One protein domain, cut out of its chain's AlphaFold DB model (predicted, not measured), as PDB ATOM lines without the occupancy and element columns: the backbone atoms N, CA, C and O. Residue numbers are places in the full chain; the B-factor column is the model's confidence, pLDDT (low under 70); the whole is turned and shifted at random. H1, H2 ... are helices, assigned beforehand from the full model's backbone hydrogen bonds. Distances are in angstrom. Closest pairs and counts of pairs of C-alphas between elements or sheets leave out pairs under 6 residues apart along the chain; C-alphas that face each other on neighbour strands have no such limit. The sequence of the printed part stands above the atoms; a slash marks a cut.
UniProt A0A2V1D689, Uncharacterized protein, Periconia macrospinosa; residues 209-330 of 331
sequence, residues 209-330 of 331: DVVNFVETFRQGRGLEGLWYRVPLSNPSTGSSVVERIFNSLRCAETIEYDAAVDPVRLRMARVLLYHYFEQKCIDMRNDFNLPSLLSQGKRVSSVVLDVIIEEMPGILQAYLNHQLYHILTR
ATOM      1  N   ASP A 209     -43.879 -23.569   7.250       57.41
ATOM      2  CA  ASP A 209     -45.287 -23.470   7.640       57.41
ATOM      3  C   ASP A 209     -46.236 -24.121   6.622       57.41
ATOM      4  O   ASP A 209     -47.239 -24.687   7.043       57.41
ATOM      5  N   VAL A 210     -45.918 -24.123   5.325       66.88
ATOM      6  CA  VAL A 210     -46.716 -24.783   4.285       66.88
ATOM      7  C   VAL A 210     -46.561 -26.288   4.355       66.88
ATOM      8  O   VAL A 210     -47.547 -26.999   4.202       66.88
ATOM      9  N   VAL A 211     -45.369 -26.795   4.662       66.81
ATOM     10  CA  VAL A 211     -45.181 -28.228   4.918       66.81
ATOM     11  C   VAL A 211     -45.996 -28.638   6.135       66.81
ATOM     12  O   VAL A 211     -46.802 -29.558   6.041       66.81
ATOM     13  N   ASN A 212     -45.862 -27.913   7.247       73.19
ATOM     14  CA  ASN A 212     -46.654 -28.170   8.446       73.19
ATOM     15  C   ASN A 212     -48.152 -28.016   8.183       73.19
ATOM     16  O   ASN A 212     -48.933 -28.817   8.682       73.19
ATOM     17  N   PHE A 213     -48.572 -27.037   7.383       74.25
ATOM     18  CA  PHE A 213     -49.959 -26.859   6.977       74.25
ATOM     19  C   PHE A 213     -50.434 -28.043   6.145       74.25
ATOM     20  O   PHE A 213     -51.475 -28.595   6.462       74.25
ATOM     21  N   VAL A 214     -49.687 -28.480   5.131       69.75
ATOM     22  CA  VAL A 214     -50.044 -29.630   4.293       69.75
ATOM     23  C   VAL A 214     -50.071 -30.908   5.131       69.75
ATOM     24  O   VAL A 214     -51.017 -31.675   5.013       69.75
ATOM     25  N   GLU A 215     -49.107 -31.126   6.023       68.56
ATOM     26  CA  GLU A 215     -49.068 -32.274   6.942       68.56
ATOM     27  C   GLU A 215     -50.213 -32.246   7.965       68.56
ATOM     28  O   GLU A 215     -50.872 -33.255   8.208       68.56
ATOM     29  N   THR A 216     -50.523 -31.079   8.526       67.25
ATOM     30  CA  THR A 216     -51.636 -30.913   9.473       67.25
ATOM     31  C   THR A 216     -52.978 -31.036   8.755       67.25
ATOM     32  O   THR A 216     -53.892 -31.688   9.250       67.25
ATOM     33  N   PHE A 217     -53.099 -30.477   7.553       64.50
ATOM     34  CA  PHE A 217     -54.270 -30.607   6.688       64.50
ATOM     35  C   PHE A 217     -54.470 -32.065   6.251       64.50
ATOM     36  O   PHE A 217     -55.604 -32.535   6.165       64.50
ATOM     37  N   ARG A 218     -53.373 -32.811   6.057       63.25
ATOM     38  CA  ARG A 218     -53.374 -34.264   5.833       63.25
ATOM     39  C   ARG A 218     -53.884 -35.052   7.032       63.25
ATOM     40  O   ARG A 218     -54.586 -36.034   6.828       63.25
ATOM     41  N   GLN A 219     -53.527 -34.653   8.250       63.06
ATOM     42  CA  GLN A 219     -53.925 -35.344   9.481       63.06
ATOM     43  C   GLN A 219     -55.340 -34.959   9.953       63.06
ATOM     44  O   GLN A 219     -56.045 -35.789  10.521       63.06
ATOM     45  N   GLY A 220     -55.770 -33.716   9.709       52.28
ATOM     46  CA  GLY A 220     -57.017 -33.147  10.231       52.28
ATOM     47  C   GLY A 220     -58.295 -33.561   9.494       52.28
ATOM     48  O   GLY A 220     -59.382 -33.442  10.058       52.28
ATOM     49  N   ARG A 221     -58.202 -34.076   8.262       49.06
ATOM     50  CA  ARG A 221     -59.340 -34.699   7.564       49.06
ATOM     51  C   ARG A 221     -59.222 -36.218   7.662       49.06
ATOM     52  O   ARG A 221     -58.493 -36.839   6.895       49.06
ATOM     53  N   GLY A 222     -59.905 -36.797   8.651       47.91
ATOM     54  CA  GLY A 222     -59.948 -38.244   8.872       47.91
ATOM     55  C   GLY A 222     -60.452 -39.007   7.648       47.91
ATOM     56  O   GLY A 222     -61.264 -38.453   6.925       47.91
ATOM     57  N   LEU A 223     -59.949 -40.240   7.468       46.84
ATOM     58  CA  LEU A 223     -60.194 -41.272   6.433       46.84
ATOM     59  C   LEU A 223     -60.363 -40.806   4.969       46.84
ATOM     60  O   LEU A 223     -59.700 -41.374   4.119       46.84
ATOM     61  N   GLU A 224     -61.119 -39.754   4.677       54.31
ATOM     62  CA  GLU A 224     -61.349 -39.067   3.399       54.31
ATOM     63  C   GLU A 224     -60.398 -37.866   3.190       54.31
ATOM     64  O   GLU A 224     -60.800 -36.759   2.814       54.31
ATOM     65  N   GLY A 225     -59.111 -38.043   3.493       58.97
ATOM     66  CA  GLY A 225     -58.104 -36.998   3.297       58.97
ATOM     67  C   GLY A 225     -57.978 -36.554   1.831       58.97
ATOM     68  O   GLY A 225     -58.498 -37.185   0.913       58.97
ATOM     69  N   LEU A 226     -57.203 -35.492   1.580       59.44
ATOM     70  CA  LEU A 226     -56.888 -34.992   0.226       59.44
ATOM     71  C   LEU A 226     -56.376 -36.099  -0.734       59.44
ATOM     72  O   LEU A 226     -56.494 -35.997  -1.954       59.44
ATOM     73  N   TRP A 227     -55.854 -37.181  -0.156       65.62
ATOM     74  CA  TRP A 227     -55.275 -38.353  -0.810       65.62
ATOM     75  C   TRP A 227     -56.219 -39.562  -0.883       65.62
ATOM     76  O   TRP A 227     -55.765 -40.650  -1.214       65.62
ATOM     77  N   TYR A 228     -57.513 -39.411  -0.572       59.69
ATOM     78  CA  TYR A 228     -58.497 -40.502  -0.545       59.69
ATOM     79  C   TYR A 228     -58.918 -40.976  -1.944       59.69
ATOM     80  O   TYR A 228     -60.085 -40.948  -2.328       59.69
ATOM     81  N   ARG A 229     -57.952 -41.433  -2.733       59.75
ATOM     82  CA  ARG A 229     -58.202 -42.387  -3.806       59.75
ATOM     83  C   ARG A 229     -57.295 -43.581  -3.577       59.75
ATOM     84  O   ARG A 229     -56.077 -43.450  -3.596       59.75
ATOM     85  N   VAL A 230     -57.893 -44.753  -3.380       55.22
ATOM     86  CA  VAL A 230     -57.182 -46.032  -3.513       55.22
ATOM     87  C   VAL A 230     -56.520 -46.034  -4.901       55.22
ATOM     88  O   VAL A 230     -57.211 -45.721  -5.870       55.22
ATOM     89  N   PRO A 231     -55.207 -46.311  -5.020       56.81
ATOM     90  CA  PRO A 231     -54.347 -47.038  -4.079       56.81
ATOM     91  C   PRO A 231     -53.391 -46.162  -3.245       56.81
ATOM     92  O   PRO A 231     -52.363 -46.651  -2.777       56.81
ATOM     93  N   LEU A 232     -53.670 -44.868  -3.075       61.38
ATOM     94  CA  LEU A 232     -52.749 -43.945  -2.414       61.38
ATOM     95  C   LEU A 232     -52.778 -44.109  -0.892       61.38
ATOM     96  O   LEU A 232     -53.673 -43.628  -0.197       61.38
ATOM     97  N   SER A 233     -51.760 -44.781  -0.364       61.47
ATOM     98  CA  SER A 233     -51.467 -44.786   1.066       61.47
ATOM     99  C   SER A 233     -50.942 -43.416   1.479       61.47
ATOM    100  O   SER A 233     -49.982 -42.907   0.899       61.47
ATOM    101  N   ASN A 234     -51.547 -42.824   2.506       61.69
ATOM    102  CA  ASN A 234     -51.062 -41.579   3.091       61.69
ATOM    103  C   ASN A 234     -49.615 -41.794   3.595       61.69
ATOM    104  O   ASN A 234     -49.420 -42.712   4.397       61.69
ATOM    105  N   PRO A 235     -48.613 -40.997   3.166       62.06
ATOM    106  CA  PRO A 235     -47.254 -41.117   3.694       62.06
ATOM    107  C   PRO A 235     -47.262 -40.986   5.227       62.06
ATOM    108  O   PRO A 235     -47.496 -39.905   5.760       62.06
ATOM    109  N   SER A 236     -47.072 -42.084   5.959       67.94
ATOM    110  CA  SER A 236     -47.139 -42.070   7.425       67.94
ATOM    111  C   SER A 236     -45.995 -41.238   8.009       67.94
ATOM    112  O   SER A 236     -44.857 -41.358   7.561       67.94
ATOM    113  N   THR A 237     -46.248 -40.446   9.052       66.38
ATOM    114  CA  THR A 237     -45.210 -39.666   9.756       66.38
ATOM    115  C   THR A 237     -44.088 -40.550  10.326       66.38
ATOM    116  O   THR A 237     -42.978 -40.074  10.524       66.38
ATOM    117  N   GLY A 238     -44.350 -41.845  10.555       75.50
ATOM    118  CA  GLY A 238     -43.349 -42.813  11.022       75.50
ATOM    119  C   GLY A 238     -42.491 -43.456   9.923       75.50
ATOM    120  O   GLY A 238     -41.649 -44.289  10.243       75.50
ATOM    121  N   SER A 239     -42.717 -43.121   8.649       83.31
ATOM    122  CA  SER A 239     -41.980 -43.699   7.517       83.31
ATOM    123  C   SER A 239     -40.642 -42.997   7.263       83.31
ATOM    124  O   SER A 239     -40.455 -41.823   7.602       83.31
ATOM    125  N   SER A 240     -39.689 -43.715   6.660       89.94
ATOM    126  CA  SER A 240     -38.386 -43.136   6.307       89.94
ATOM    127  C   SER A 240     -38.558 -41.979   5.311       89.94
ATOM    128  O   SER A 240     -39.545 -41.909   4.580       89.94
ATOM    129  N   VAL A 241     -37.598 -41.045   5.243       89.56
ATOM    130  CA  VAL A 241     -37.643 -39.938   4.258       89.56
ATOM    131  C   VAL A 241     -37.792 -40.483   2.832       89.56
ATOM    132  O   VAL A 241     -38.561 -39.948   2.042       89.56
ATOM    133  N   VAL A 242     -37.109 -41.585   2.524       89.12
ATOM    134  CA  VAL A 242     -37.145 -42.231   1.207       89.12
ATOM    135  C   VAL A 242     -38.515 -42.848   0.918       89.12
ATOM    136  O   VAL A 242     -39.066 -42.653  -0.162       89.12
ATOM    137  N   GLU A 243     -39.135 -43.489   1.906       88.25
ATOM    138  CA  GLU A 243     -40.504 -43.991   1.780       88.25
ATOM    139  C   GLU A 243     -41.517 -42.846   1.589       88.25
ATOM    140  O   GLU A 243     -42.425 -42.944   0.760       88.25
ATOM    141  N   ARG A 244     -41.328 -41.711   2.275       88.88
ATOM    142  CA  ARG A 244     -42.144 -40.500   2.078       88.88
ATOM    143  C   ARG A 244     -41.978 -39.897   0.680       88.88
ATOM    144  O   ARG A 244     -42.978 -39.487   0.083       88.88
ATOM    145  N   ILE A 245     -40.762 -39.898   0.128       89.81
ATOM    146  CA  ILE A 245     -40.486 -39.525  -1.270       89.81
ATOM    147  C   ILE A 245     -41.267 -40.442  -2.218       89.81
ATOM    148  O   ILE A 245     -42.000 -39.944  -3.074       89.81
ATOM    149  N   PHE A 246     -41.193 -41.765  -2.039       86.12
ATOM    150  CA  PHE A 246     -41.910 -42.712  -2.905       86.12
ATOM    151  C   PHE A 246     -43.421 -42.559  -2.842       86.12
ATOM    152  O   PHE A 246     -44.083 -42.557  -3.878       86.12
ATOM    153  N   ASN A 247     -43.974 -42.411  -1.643       85.44
ATOM    154  CA  ASN A 247     -45.411 -42.246  -1.480       85.44
ATOM    155  C   ASN A 247     -45.894 -40.942  -2.131       85.44
ATOM    156  O   ASN A 247     -46.908 -40.948  -2.827       85.44
ATOM    157  N   SER A 248     -45.141 -39.847  -1.987       85.56
ATOM    158  CA  SER A 248     -45.471 -38.556  -2.616       85.56
ATOM    159  C   SER A 248     -45.393 -38.619  -4.139       85.56
ATOM    160  O   SER A 248     -46.261 -38.093  -4.831       85.56
ATOM    161  N   LEU A 249     -44.384 -39.315  -4.662       87.12
ATOM    162  CA  LEU A 249     -44.205 -39.548  -6.088       87.12
ATOM    163  C   LEU A 249     -45.349 -40.374  -6.682       87.12
ATOM    164  O   LEU A 249     -45.943 -39.952  -7.669       87.12
ATOM    165  N   ARG A 250     -45.720 -41.495  -6.046       84.06
ATOM    166  CA  ARG A 250     -46.886 -42.293  -6.461       84.06
ATOM    167  C   ARG A 250     -48.180 -41.489  -6.405       84.06
ATOM    168  O   ARG A 250     -49.025 -41.657  -7.279       84.06
ATOM    169  N   CYS A 251     -48.339 -40.621  -5.402       83.31
ATOM    170  CA  CYS A 251     -49.484 -39.714  -5.313       83.31
ATOM    171  C   CYS A 251     -49.532 -38.754  -6.500       83.31
ATOM    172  O   CYS A 251     -50.559 -38.680  -7.169       83.31
ATOM    173  N   ALA A 252     -48.430 -38.047  -6.772       86.00
ATOM    174  CA  ALA A 252     -48.345 -37.113  -7.890       86.00
ATOM    175  C   ALA A 252     -48.648 -37.816  -9.216       86.00
ATOM    176  O   ALA A 252     -49.477 -37.348  -9.986       86.00
ATOM    177  N   GLU A 253     -48.042 -38.981  -9.423       85.12
ATOM    178  CA  GLU A 253     -48.244 -39.791 -10.610       85.12
ATOM    179  C   GLU A 253     -49.703 -40.234 -10.776       85.12
ATOM    180  O   GLU A 253     -50.302 -40.029 -11.826       85.12
ATOM    181  N   THR A 254     -50.303 -40.800  -9.729       83.69
ATOM    182  CA  THR A 254     -51.689 -41.285  -9.790       83.69
ATOM    183  C   THR A 254     -52.665 -40.148 -10.086       83.69
ATOM    184  O   THR A 254     -53.623 -40.349 -10.823       83.69
ATOM    185  N   ILE A 255     -52.424 -38.951  -9.540       83.38
ATOM    186  CA  ILE A 255     -53.251 -37.768  -9.819       83.38
ATOM    187  C   ILE A 255     -53.035 -37.268 -11.250       83.38
ATOM    188  O   ILE A 255     -53.986 -36.819 -11.878       83.38
ATOM    189  N   GLU A 256     -51.804 -37.326 -11.759       85.31
ATOM    190  CA  GLU A 256     -51.460 -36.890 -13.114       85.31
ATOM    191  C   GLU A 256     -52.048 -37.812 -14.195       85.31
ATOM    192  O   GLU A 256     -52.425 -37.324 -15.258       85.31
ATOM    193  N   TYR A 257     -52.181 -39.113 -13.913       83.75
ATOM    194  CA  TYR A 257     -52.831 -40.080 -14.808       83.75
ATOM    195  C   TYR A 257     -54.361 -40.165 -14.656       83.75
ATOM    196  O   TYR A 257     -55.005 -40.814 -15.483       83.75
ATOM    197  N   ASP A 258     -54.964 -39.546 -13.635       79.38
ATOM    198  CA  ASP A 258     -56.427 -39.482 -13.507       79.38
ATOM    199  C   ASP A 258     -57.001 -38.542 -14.588       79.38
ATOM    200  O   ASP A 258     -56.499 -37.441 -14.810       79.38
ATOM    201  N   ALA A 259     -58.073 -38.960 -15.266       60.28
ATOM    202  CA  ALA A 259     -58.700 -38.194 -16.351       60.28
ATOM    203  C   ALA A 259     -59.250 -36.836 -15.873       60.28
ATOM    204  O   ALA A 259     -59.364 -35.892 -16.654       60.28
ATOM    205  N   ALA A 260     -59.560 -36.729 -14.578       81.06
ATOM    206  CA  ALA A 260     -59.897 -35.482 -13.908       81.06
ATOM    207  C   ALA A 260     -58.761 -35.085 -12.953       81.06
ATOM    208  O   ALA A 260     -58.900 -35.182 -11.732       81.06
ATOM    209  N   VAL A 261     -57.627 -34.653 -13.516       75.62
ATOM    210  CA  VAL A 261     -56.495 -34.133 -12.736       75.62
ATOM    211  C   VAL A 261     -56.994 -33.011 -11.824       75.62
ATOM    212  O   VAL A 261     -57.430 -31.965 -12.302       75.62
ATOM    213  N   ASP A 262     -56.905 -33.203 -10.507       80.88
ATOM    214  CA  ASP A 262     -57.087 -32.125  -9.535       80.88
ATOM    215  C   ASP A 262     -55.755 -31.355  -9.432       80.88
ATOM    216  O   ASP A 262     -54.804 -31.839  -8.800       80.88
ATOM    217  N   PRO A 263     -55.639 -30.164 -10.054       76.50
ATOM    218  CA  PRO A 263     -54.370 -29.447 -10.139       76.50
ATOM    219  C   PRO A 263     -53.862 -29.009  -8.762       76.50
ATOM    220  O   PRO A 263     -52.653 -28.876  -8.566       76.50
ATOM    221  N   VAL A 264     -54.759 -28.809  -7.791       78.62
ATOM    222  CA  VAL A 264     -54.385 -28.432  -6.425       78.62
ATOM    223  C   VAL A 264     -53.735 -29.622  -5.728       78.62
ATOM    224  O   VAL A 264     -52.661 -29.472  -5.143       78.62
ATOM    225  N   ARG A 265     -54.325 -30.818  -5.846       80.31
ATOM    226  CA  ARG A 265     -53.747 -32.045  -5.273       80.31
ATOM    227  C   ARG A 265     -52.413 -32.398  -5.907       80.31
ATOM    228  O   ARG A 265     -51.466 -32.704  -5.184       80.31
ATOM    229  N   LEU A 266     -52.314 -32.302  -7.233       82.38
ATOM    230  CA  LEU A 266     -51.061 -32.548  -7.945       82.38
ATOM    231  C   LEU A 266     -49.964 -31.591  -7.467       82.38
ATOM    232  O   LEU A 266     -48.838 -32.012  -7.196       82.38
ATOM    233  N   ARG A 267     -50.303 -30.309  -7.294       82.50
ATOM    234  CA  ARG A 267     -49.362 -29.309  -6.785       82.50
ATOM    235  C   ARG A 267     -48.916 -29.620  -5.359       82.50
ATOM    236  O   ARG A 267     -47.720 -29.581  -5.091       82.50
ATOM    237  N   MET A 268     -49.838 -29.987  -4.468       80.00
ATOM    238  CA  MET A 268     -49.494 -30.398  -3.100       80.00
ATOM    239  C   MET A 268     -48.592 -31.642  -3.080       80.00
ATOM    240  O   MET A 268     -47.653 -31.698  -2.291       80.00
ATOM    241  N   ALA A 269     -48.824 -32.610  -3.974       83.31
ATOM    242  CA  ALA A 269     -48.035 -33.843  -4.049       83.31
ATOM    243  C   ALA A 269     -46.594 -33.547  -4.466       83.31
ATOM    244  O   ALA A 269     -45.644 -34.038  -3.857       83.31
ATOM    245  N   ARG A 270     -46.441 -32.686  -5.480       84.69
ATOM    246  CA  ARG A 270     -45.138 -32.218  -5.952       84.69
ATOM    247  C   ARG A 270     -44.405 -31.429  -4.866       84.69
ATOM    248  O   ARG A 270     -43.229 -31.685  -4.648       84.69
ATOM    249  N   VAL A 271     -45.087 -30.542  -4.133       85.25
ATOM    250  CA  VAL A 271     -44.478 -29.798  -3.009       85.25
ATOM    251  C   VAL A 271     -43.943 -30.748  -1.932       85.25
ATOM    252  O   VAL A 271     -42.799 -30.598  -1.513       85.25
ATOM    253  N   LEU A 272     -44.720 -31.762  -1.531       83.44
ATOM    254  CA  LEU A 272     -44.258 -32.770  -0.567       83.44
ATOM    255  C   LEU A 272     -43.058 -33.565  -1.091       83.44
ATOM    256  O   LEU A 272     -42.089 -33.768  -0.362       83.44
ATOM    257  N   LEU A 273     -43.092 -33.967  -2.365       86.69
ATOM    258  CA  LEU A 273     -41.984 -34.663  -3.015       86.69
ATOM    259  C   LEU A 273     -40.688 -33.839  -2.957       86.69
ATOM    260  O   LEU A 273     -39.654 -34.360  -2.537       86.69
ATOM    261  N   TYR A 274     -40.749 -32.560  -3.340       87.25
ATOM    262  CA  TYR A 274     -39.595 -31.660  -3.277       87.25
ATOM    263  C   TYR A 274     -39.099 -31.466  -1.847       87.25
ATOM    264  O   TYR A 274     -37.895 -31.547  -1.612       87.25
ATOM    265  N   HIS A 275     -40.011 -31.276  -0.892       87.88
ATOM    266  CA  HIS A 275     -39.651 -31.084   0.506       87.88
ATOM    267  C   HIS A 275     -38.876 -32.282   1.072       87.88
ATOM    268  O   HIS A 275     -37.794 -32.116   1.636       87.88
ATOM    269  N   TYR A 276     -39.375 -33.509   0.888       90.12
ATOM    270  CA  TYR A 276     -38.679 -34.689   1.401       90.12
ATOM    271  C   TYR A 276     -37.367 -34.967   0.657       90.12
ATOM    272  O   TYR A 276     -36.400 -35.431   1.263       90.12
ATOM    273  N   PHE A 277     -37.300 -34.656  -0.640       89.25
ATOM    274  CA  PHE A 277     -36.053 -34.734  -1.397       89.25
ATOM    275  C   PHE A 277     -34.997 -33.760  -0.857       89.25
ATOM    276  O   PHE A 277     -33.839 -34.139  -0.667       89.25
ATOM    277  N   GLU A 278     -35.389 -32.519  -0.570       88.81
ATOM    278  CA  GLU A 278     -34.510 -31.524   0.037       88.81
ATOM    279  C   GLU A 278     -34.073 -31.946   1.444       88.81
ATOM    280  O   GLU A 278     -32.883 -31.868   1.756       88.81
ATOM    281  N   GLN A 279     -34.987 -32.501   2.248       91.00
ATOM    282  CA  GLN A 279     -34.661 -33.084   3.550       91.00
ATOM    283  C   GLN A 279     -33.569 -34.159   3.417       91.00
ATOM    284  O   GLN A 279     -32.536 -34.063   4.077       91.00
ATOM    285  N   LYS A 280     -33.721 -35.122   2.494       90.81
ATOM    286  CA  LYS A 280     -32.697 -36.155   2.243       90.81
ATOM    287  C   LYS A 280     -31.375 -35.542   1.757       90.81
ATOM    288  O   LYS A 280     -30.313 -36.048   2.105       90.81
ATOM    289  N   CYS A 281     -31.404 -34.444   0.994       89.69
ATOM    290  CA  CYS A 281     -30.192 -33.713   0.602       89.69
ATOM    291  C   CYS A 281     -29.469 -33.068   1.783       89.69
ATOM    292  O   CYS A 281     -28.236 -33.055   1.801       89.69
ATOM    293  N   ILE A 282     -30.207 -32.522   2.746       90.94
ATOM    294  CA  ILE A 282     -29.641 -31.948   3.970       90.94
ATOM    295  C   ILE A 282     -29.060 -33.062   4.842       90.94
ATOM    296  O   ILE A 282     -27.903 -32.960   5.249       90.94
ATOM    297  N   ASP A 283     -29.806 -34.148   5.049       91.69
ATOM    298  CA  ASP A 283     -29.357 -35.312   5.820       91.69
ATOM    299  C   ASP A 283     -28.059 -35.889   5.235       91.69
ATOM    300  O   ASP A 283     -27.078 -36.081   5.948       91.69
ATOM    301  N   MET A 284     -28.017 -36.060   3.911       89.75
ATOM    302  CA  MET A 284     -26.844 -36.540   3.180       89.75
ATOM    303  C   MET A 284     -25.667 -35.558   3.260       89.75
ATOM    304  O   MET A 284     -24.518 -35.981   3.332       89.75
ATOM    305  N   ARG A 285     -25.923 -34.240   3.279       88.62
ATOM    306  CA  ARG A 285     -24.869 -33.229   3.469       88.62
ATOM    307  C   ARG A 285     -24.197 -33.352   4.839       88.62
ATOM    308  O   ARG A 285     -23.010 -33.059   4.958       88.62
ATOM    309  N   ASN A 286     -24.966 -33.757   5.842       90.94
ATOM    310  CA  ASN A 286     -24.504 -33.927   7.213       90.94
ATOM    311  C   ASN A 286     -23.868 -35.309   7.461       90.94
ATOM    312  O   ASN A 286     -23.324 -35.533   8.541       90.94
ATOM    313  N   ASP A 287     -23.911 -36.223   6.486       90.56
ATOM    314  CA  ASP A 287     -23.288 -37.542   6.590       90.56
ATOM    315  C   ASP A 287     -21.761 -37.442   6.427       90.56
ATOM    316  O   ASP A 287     -21.238 -36.926   5.437       90.56
ATOM    317  N   PHE A 288     -21.018 -37.979   7.396       79.38
ATOM    318  CA  PHE A 288     -19.553 -37.985   7.387       79.38
ATOM    319  C   PHE A 288     -18.955 -38.812   6.242       79.38
ATOM    320  O   PHE A 288     -17.803 -38.595   5.871       79.38
ATOM    321  N   ASN A 289     -19.726 -39.728   5.650       84.81
ATOM    322  CA  ASN A 289     -19.277 -40.554   4.526       84.81
ATOM    323  C   ASN A 289     -19.373 -39.833   3.173       84.81
ATOM    324  O   ASN A 289     -18.802 -40.293   2.178       84.81
ATOM    325  N   LEU A 290     -20.038 -38.677   3.130       79.25
ATOM    326  CA  LEU A 290     -20.292 -37.905   1.918       79.25
ATOM    327  C   LEU A 290     -19.047 -37.563   1.075       79.25
ATOM    328  O   LEU A 290     -19.144 -37.637  -0.153       79.25
ATOM    329  N   PRO A 291     -17.871 -37.217   1.648       76.88
ATOM    330  CA  PRO A 291     -16.698 -36.868   0.844       76.88
ATOM    331  C   PRO A 291     -16.256 -37.994  -0.098       76.88
ATOM    332  O   PRO A 291     -15.772 -37.720  -1.196       76.88
ATOM    333  N   SER A 292     -16.463 -39.256   0.299       81.69
ATOM    334  CA  SER A 292     -16.140 -40.414  -0.540       81.69
ATOM    335  C   SER A 292     -17.043 -40.493  -1.780       81.69
ATOM    336  O   SER A 292     -16.555 -40.716  -2.888       81.69
ATOM    337  N   LEU A 293     -18.335 -40.191  -1.612       73.56
ATOM    338  CA  LEU A 293     -19.357 -40.211  -2.662       73.56
ATOM    339  C   LEU A 293     -19.260 -39.006  -3.613       73.56
ATOM    340  O   LEU A 293     -19.552 -39.123  -4.803       73.56
ATOM    341  N   LEU A 294     -18.824 -37.843  -3.114       79.50
ATOM    342  CA  LEU A 294     -18.695 -36.610  -3.906       79.50
ATOM    343  C   LEU A 294     -17.374 -36.488  -4.679       79.50
ATOM    344  O   LEU A 294     -17.220 -35.553  -5.467       79.50
ATOM    345  N   SER A 295     -16.437 -37.423  -4.496       76.81
ATOM    346  CA  SER A 295     -15.097 -37.409  -5.113       76.81
ATOM    347  C   SER A 295     -15.095 -37.312  -6.650       76.81
ATOM    348  O   SER A 295     -14.084 -36.955  -7.250       76.81
ATOM    349  N   GLN A 296     -16.241 -37.542  -7.298       77.75
ATOM    350  CA  GLN A 296     -16.434 -37.451  -8.748       77.75
ATOM    351  C   GLN A 296     -16.975 -36.093  -9.241       77.75
ATOM    352  O   GLN A 296     -17.367 -35.974 -10.400       77.75
ATOM    353  N   GLY A 297     -17.070 -35.071  -8.383       81.06
ATOM    354  CA  GLY A 297     -17.681 -33.786  -8.756       81.06
ATOM    355  C   GLY A 297     -19.202 -33.862  -8.949       81.06
ATOM    356  O   GLY A 297     -19.821 -32.924  -9.460       81.06
ATOM    357  N   LYS A 298     -19.823 -34.971  -8.526       84.69
ATOM    358  CA  LYS A 298     -21.278 -35.116  -8.468       84.69
ATOM    359  C   LYS A 298     -21.851 -34.117  -7.464       84.69
ATOM    360  O   LYS A 298     -21.262 -33.838  -6.424       84.69
ATOM    361  N   ARG A 299     -23.031 -33.575  -7.762       86.75
ATOM    362  CA  ARG A 299     -23.787 -32.756  -6.800       86.75
ATOM    363  C   ARG A 299     -24.452 -33.662  -5.768       86.75
ATOM    364  O   ARG A 299     -24.883 -34.755  -6.123       86.75
ATOM    365  N   VAL A 300     -24.635 -33.170  -4.540       87.31
ATOM    366  CA  VAL A 300     -25.350 -33.891  -3.462       87.31
ATOM    367  C   VAL A 300     -26.710 -34.403  -3.938       87.31
ATOM    368  O   VAL A 300     -27.039 -35.556  -3.704       87.31
ATOM    369  N   SER A 301     -27.453 -33.598  -4.700       86.00
ATOM    370  CA  SER A 301     -28.748 -33.991  -5.267       86.00
ATOM    371  C   SER A 301     -28.673 -35.213  -6.192       86.00
ATOM    372  O   SER A 301     -29.596 -36.015  -6.214       86.00
ATOM    373  N   SER A 302     -27.580 -35.371  -6.947       87.31
ATOM    374  CA  SER A 302     -27.368 -36.541  -7.810       87.31
ATOM    375  C   SER A 302     -27.073 -37.786  -6.987       87.31
ATOM    376  O   SER A 302     -27.595 -38.844  -7.294       87.31
ATOM    377  N   VAL A 303     -26.267 -37.656  -5.931       89.44
ATOM    378  CA  VAL A 303     -25.963 -38.773  -5.023       89.44
ATOM    379  C   VAL A 303     -27.219 -39.208  -4.274       89.44
ATOM    380  O   VAL A 303     -27.491 -40.393  -4.154       89.44
ATOM    381  N   VAL A 304     -28.023 -38.252  -3.807       89.25
ATOM    382  CA  VAL A 304     -29.311 -38.526  -3.160       89.25
ATOM    383  C   VAL A 304     -30.255 -39.245  -4.111       89.25
ATOM    384  O   VAL A 304     -30.924 -40.183  -3.695       89.25
ATOM    385  N   LEU A 305     -30.291 -38.835  -5.378       88.31
ATOM    386  CA  LEU A 305     -31.071 -39.520  -6.396       88.31
ATOM    387  C   LEU A 305     -30.593 -40.966  -6.599       88.31
ATOM    388  O   LEU A 305     -31.430 -41.863  -6.585       88.31
ATOM    389  N   ASP A 306     -29.281 -41.188  -6.718       88.12
ATOM    390  CA  ASP A 306     -28.684 -42.528  -6.837       88.12
ATOM    391  C   ASP A 306     -29.097 -43.407  -5.634       88.12
ATOM    392  O   ASP A 306     -29.622 -44.501  -5.818       88.12
ATOM    393  N   VAL A 307     -28.987 -42.884  -4.407       89.38
ATOM    394  CA  VAL A 307     -29.392 -43.577  -3.167       89.38
ATOM    395  C   VAL A 307     -30.887 -43.885  -3.140       89.38
ATOM    396  O   VAL A 307     -31.288 -44.984  -2.776       89.38
ATOM    397  N   ILE A 308     -31.732 -42.930  -3.534       88.88
ATOM    398  CA  ILE A 308     -33.180 -43.144  -3.610       88.88
ATOM    399  C   ILE A 308     -33.487 -44.259  -4.618       88.88
ATOM    400  O   ILE A 308     -34.312 -45.115  -4.330       88.88
ATOM    401  N   ILE A 309     -32.829 -44.271  -5.778       86.38
ATOM    402  CA  ILE A 309     -33.004 -45.297  -6.814       86.38
ATOM    403  C   ILE A 309     -32.524 -46.673  -6.326       86.38
ATOM    404  O   ILE A 309     -33.161 -47.675  -6.642       86.38
ATOM    405  N   GLU A 310     -31.434 -46.740  -5.562       87.75
ATOM    406  CA  GLU A 310     -30.916 -47.983  -4.970       87.75
ATOM    407  C   GLU A 310     -31.807 -48.521  -3.840       87.75
ATOM    408  O   GLU A 310     -31.995 -49.731  -3.725       87.75
ATOM    409  N   GLU A 311     -32.384 -47.636  -3.023       85.50
ATOM    410  CA  GLU A 311     -33.318 -47.996  -1.950       85.50
ATOM    411  C   GLU A 311     -34.721 -48.371  -2.488       85.50
ATOM    412  O   GLU A 311     -35.553 -48.900  -1.744       85.50
ATOM    413  N   MET A 312     -35.010 -48.134  -3.776       78.94
ATOM    414  CA  MET A 312     -36.266 -48.571  -4.388       78.94
ATOM    415  C   MET A 312     -36.322 -50.095  -4.543       78.94
ATOM    416  O   MET A 312     -35.357 -50.722  -4.981       78.94
ATOM    417  N   PRO A 313     -37.502 -50.714  -4.346       75.44
ATOM    418  CA  PRO A 313     -37.725 -52.076  -4.810       75.44
ATOM    419  C   PRO A 313     -37.461 -52.150  -6.321       75.44
ATOM    420  O   PRO A 313     -37.984 -51.322  -7.069       75.44
ATOM    421  N   GLY A 314     -36.723 -53.162  -6.791       70.00
ATOM    422  CA  GLY A 314     -36.321 -53.290  -8.206       70.00
ATOM    423  C   GLY A 314     -37.475 -53.245  -9.224       70.00
ATOM    424  O   GLY A 314     -37.276 -52.867 -10.374       70.00
ATOM    425  N   ILE A 315     -38.708 -53.538  -8.791       60.66
ATOM    426  CA  ILE A 315     -39.931 -53.402  -9.602       60.66
ATOM    427  C   ILE A 315     -40.243 -51.928  -9.939       60.66
ATOM    428  O   ILE A 315     -40.762 -51.645 -11.013       60.66
ATOM    429  N   LEU A 316     -39.906 -50.977  -9.062       62.03
ATOM    430  CA  LEU A 316     -40.077 -49.536  -9.302       62.03
ATOM    431  C   LEU A 316     -38.885 -48.887 -10.006       62.03
ATOM    432  O   LEU A 316     -39.054 -47.862 -10.667       62.03
ATOM    433  N   GLN A 317     -37.700 -49.484  -9.904       64.38
ATOM    434  CA  GLN A 317     -36.461 -48.914 -10.432       64.38
ATOM    435  C   GLN A 317     -36.498 -48.742 -11.962       64.38
ATOM    436  O   GLN A 317     -36.121 -47.694 -12.487       64.38
ATOM    437  N   ALA A 318     -37.028 -49.735 -12.686       62.28
ATOM    438  CA  ALA A 318     -37.177 -49.679 -14.143       62.28
ATOM    439  C   ALA A 318     -38.180 -48.606 -14.603       62.28
ATOM    440  O   ALA A 318     -38.033 -48.021 -15.672       62.28
ATOM    441  N   TYR A 319     -39.189 -48.337 -13.778       63.84
ATOM    442  CA  TYR A 319     -40.288 -47.438 -14.096       63.84
ATOM    443  C   TYR A 319     -39.938 -45.966 -13.791       63.84
ATOM    444  O   TYR A 319     -40.317 -45.054 -14.528       63.84
ATOM    445  N   LEU A 320     -39.129 -45.719 -12.755       65.00
ATOM    446  CA  LEU A 320     -38.811 -44.367 -12.286       65.00
ATOM    447  C   LEU A 320     -37.606 -43.701 -12.948       65.00
ATOM    448  O   LEU A 320     -37.585 -42.470 -13.011       65.00
ATOM    449  N   ASN A 321     -36.679 -44.461 -13.539       63.72
ATOM    450  CA  ASN A 321     -35.594 -43.885 -14.347       63.72
ATOM    451  C   ASN A 321     -36.111 -42.989 -15.487       63.72
ATOM    452  O   ASN A 321     -35.453 -42.021 -15.859       63.72
ATOM    453  N   HIS A 322     -37.306 -43.272 -16.010       64.31
ATOM    454  CA  HIS A 322     -37.925 -42.463 -17.057       64.31
ATOM    455  C   HIS A 322     -38.713 -41.262 -16.498       64.31
ATOM    456  O   HIS A 322     -38.653 -40.164 -17.049       64.31
ATOM    457  N   GLN A 323     -39.435 -41.439 -15.385       65.44
ATOM    458  CA  GLN A 323     -40.395 -40.442 -14.888       65.44
ATOM    459  C   GLN A 323     -39.792 -39.407 -13.937       65.44
ATOM    460  O   GLN A 323     -40.135 -38.227 -14.020       65.44
ATOM    461  N   LEU A 324     -38.865 -39.802 -13.057       64.88
ATOM    462  CA  LEU A 324     -38.302 -38.868 -12.076       64.88
ATOM    463  C   LEU A 324     -37.481 -37.769 -12.756       64.88
ATOM    464  O   LEU A 324     -37.530 -36.608 -12.354       64.88
ATOM    465  N   TYR A 325     -36.782 -38.134 -13.834       64.25
ATOM    466  CA  TYR A 325     -36.075 -37.180 -14.677       64.25
ATOM    467  C   TYR A 325     -37.045 -36.150 -15.256       64.25
ATOM    468  O   TYR A 325     -36.773 -34.958 -15.218       64.25
ATOM    469  N   HIS A 326     -38.209 -36.588 -15.728       66.56
ATOM    470  CA  HIS A 326     -39.185 -35.728 -16.385       66.56
ATOM    471  C   HIS A 326     -39.946 -34.820 -15.399       66.56
ATOM    472  O   HIS A 326     -40.171 -33.648 -15.698       66.56
ATOM    473  N   ILE A 327     -40.273 -35.319 -14.201       60.84
ATOM    474  CA  ILE A 327     -40.953 -34.552 -13.142       60.84
ATOM    475  C   ILE A 327     -40.014 -33.514 -12.514       60.84
ATOM    476  O   ILE A 327     -40.436 -32.394 -12.251       60.84
ATOM    477  N   LEU A 328     -38.736 -33.849 -12.301       58.19
ATOM    478  CA  LEU A 328     -37.774 -32.921 -11.696       58.19
ATOM    479  C   LEU A 328     -37.195 -31.897 -12.685       58.19
ATOM    480  O   LEU A 328     -36.595 -30.916 -12.245       58.19
ATOM    481  N   THR A 329     -37.337 -32.112 -13.998       55.59
ATOM    482  CA  THR A 329     -36.807 -31.203 -15.033       55.59
ATOM    483  C   THR A 329     -37.869 -30.362 -15.737       55.59
ATOM    484  O   THR A 329     -37.501 -29.409 -16.428       55.59
ATOM    485  N   ARG A 330     -39.166 -30.654 -15.559       49.22
ATOM    486  CA  ARG A 330     -40.244 -29.785 -16.045       49.22
ATOM    487  C   ARG A 330     -40.560 -28.694 -15.008       49.22
ATOM    488  O   ARG A 330     -40.904 -29.046 -13.882       49.22
TER     489      ARG A 330
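This is residues 209 to 330 of the 331 residues of an uncharacterized protein of Periconia macrospinosa (UniProt A0A2V1D689). A helical hairpin of H2 and H3 makes the core; the first part of H5, residues 300 to 304, meets the last part of H3, residues 277 to 285, in a corner, and H6 folds back beside H5, near H2. H1 and H6 sit on opposite sides of the hairpin, and little H4 makes the far end. The printed part has 122 residues with six named helices, H1 to H6 in order, and no named strand: all helix. It is compact, with a radius of gyration of the C-alphas of 15.2 A, but elongated, spanning 46 by 30 by 25 A.

H1, residues 209 to 220, begins with C-alpha 209 at (-45.287, -23.470, 7.640) and is 15.4 A long. H2, residues 241 to 257, measures 24.4 A, and H3, residues 263 to 285, 32.7 A. H4 is residues 290 to 294, 6.2 A; H5 is residues 300 to 311, 16.3 A. H6, residues 314 to 329, is 23.1 A long with a kink of 47 degrees near residue 321, and ends with C-alpha 329 at (-36.807, -31.203, -15.033).

H3 is the hub. H2 and H3 touch as a hairpin, at a shallow tilt of 24 degrees, opposite ways; their closest C-alphas, of Ala 252 and Ala 269, are 5.1 A apart. Residues 277 to 285 of H3 touch H5, about perpendicular at 77 degrees, closest at the C-alphas of Cys 281 and Ser 301, 6.1 A. H1 and H3 only just touch, with 3 pairs of C-alphas within 8 A, closest at Val 211 and Leu 272, 7.2 A. H4 and H5 only just touch, with 3 such pairs, and only at the corner, closest at the C-alphas of Leu 293 and Val 303, 7.2 A. H6 is near H2, and close but not clearly touching H5. Every O i to N i+4 pair is within hydrogen-bond range in H1, H2, H3, H4 and H5; in H6 6 of 12 are.

The C-alphas farthest apart, of Glu 224 and Ser 295, are 47.1 A apart. The printed part has no cut. The link from H1 to H2 is long, 20 residues. Mean pLDDT of the printed part is 75.9; residues 214 to 237 and 315 to 330 are among those under 70.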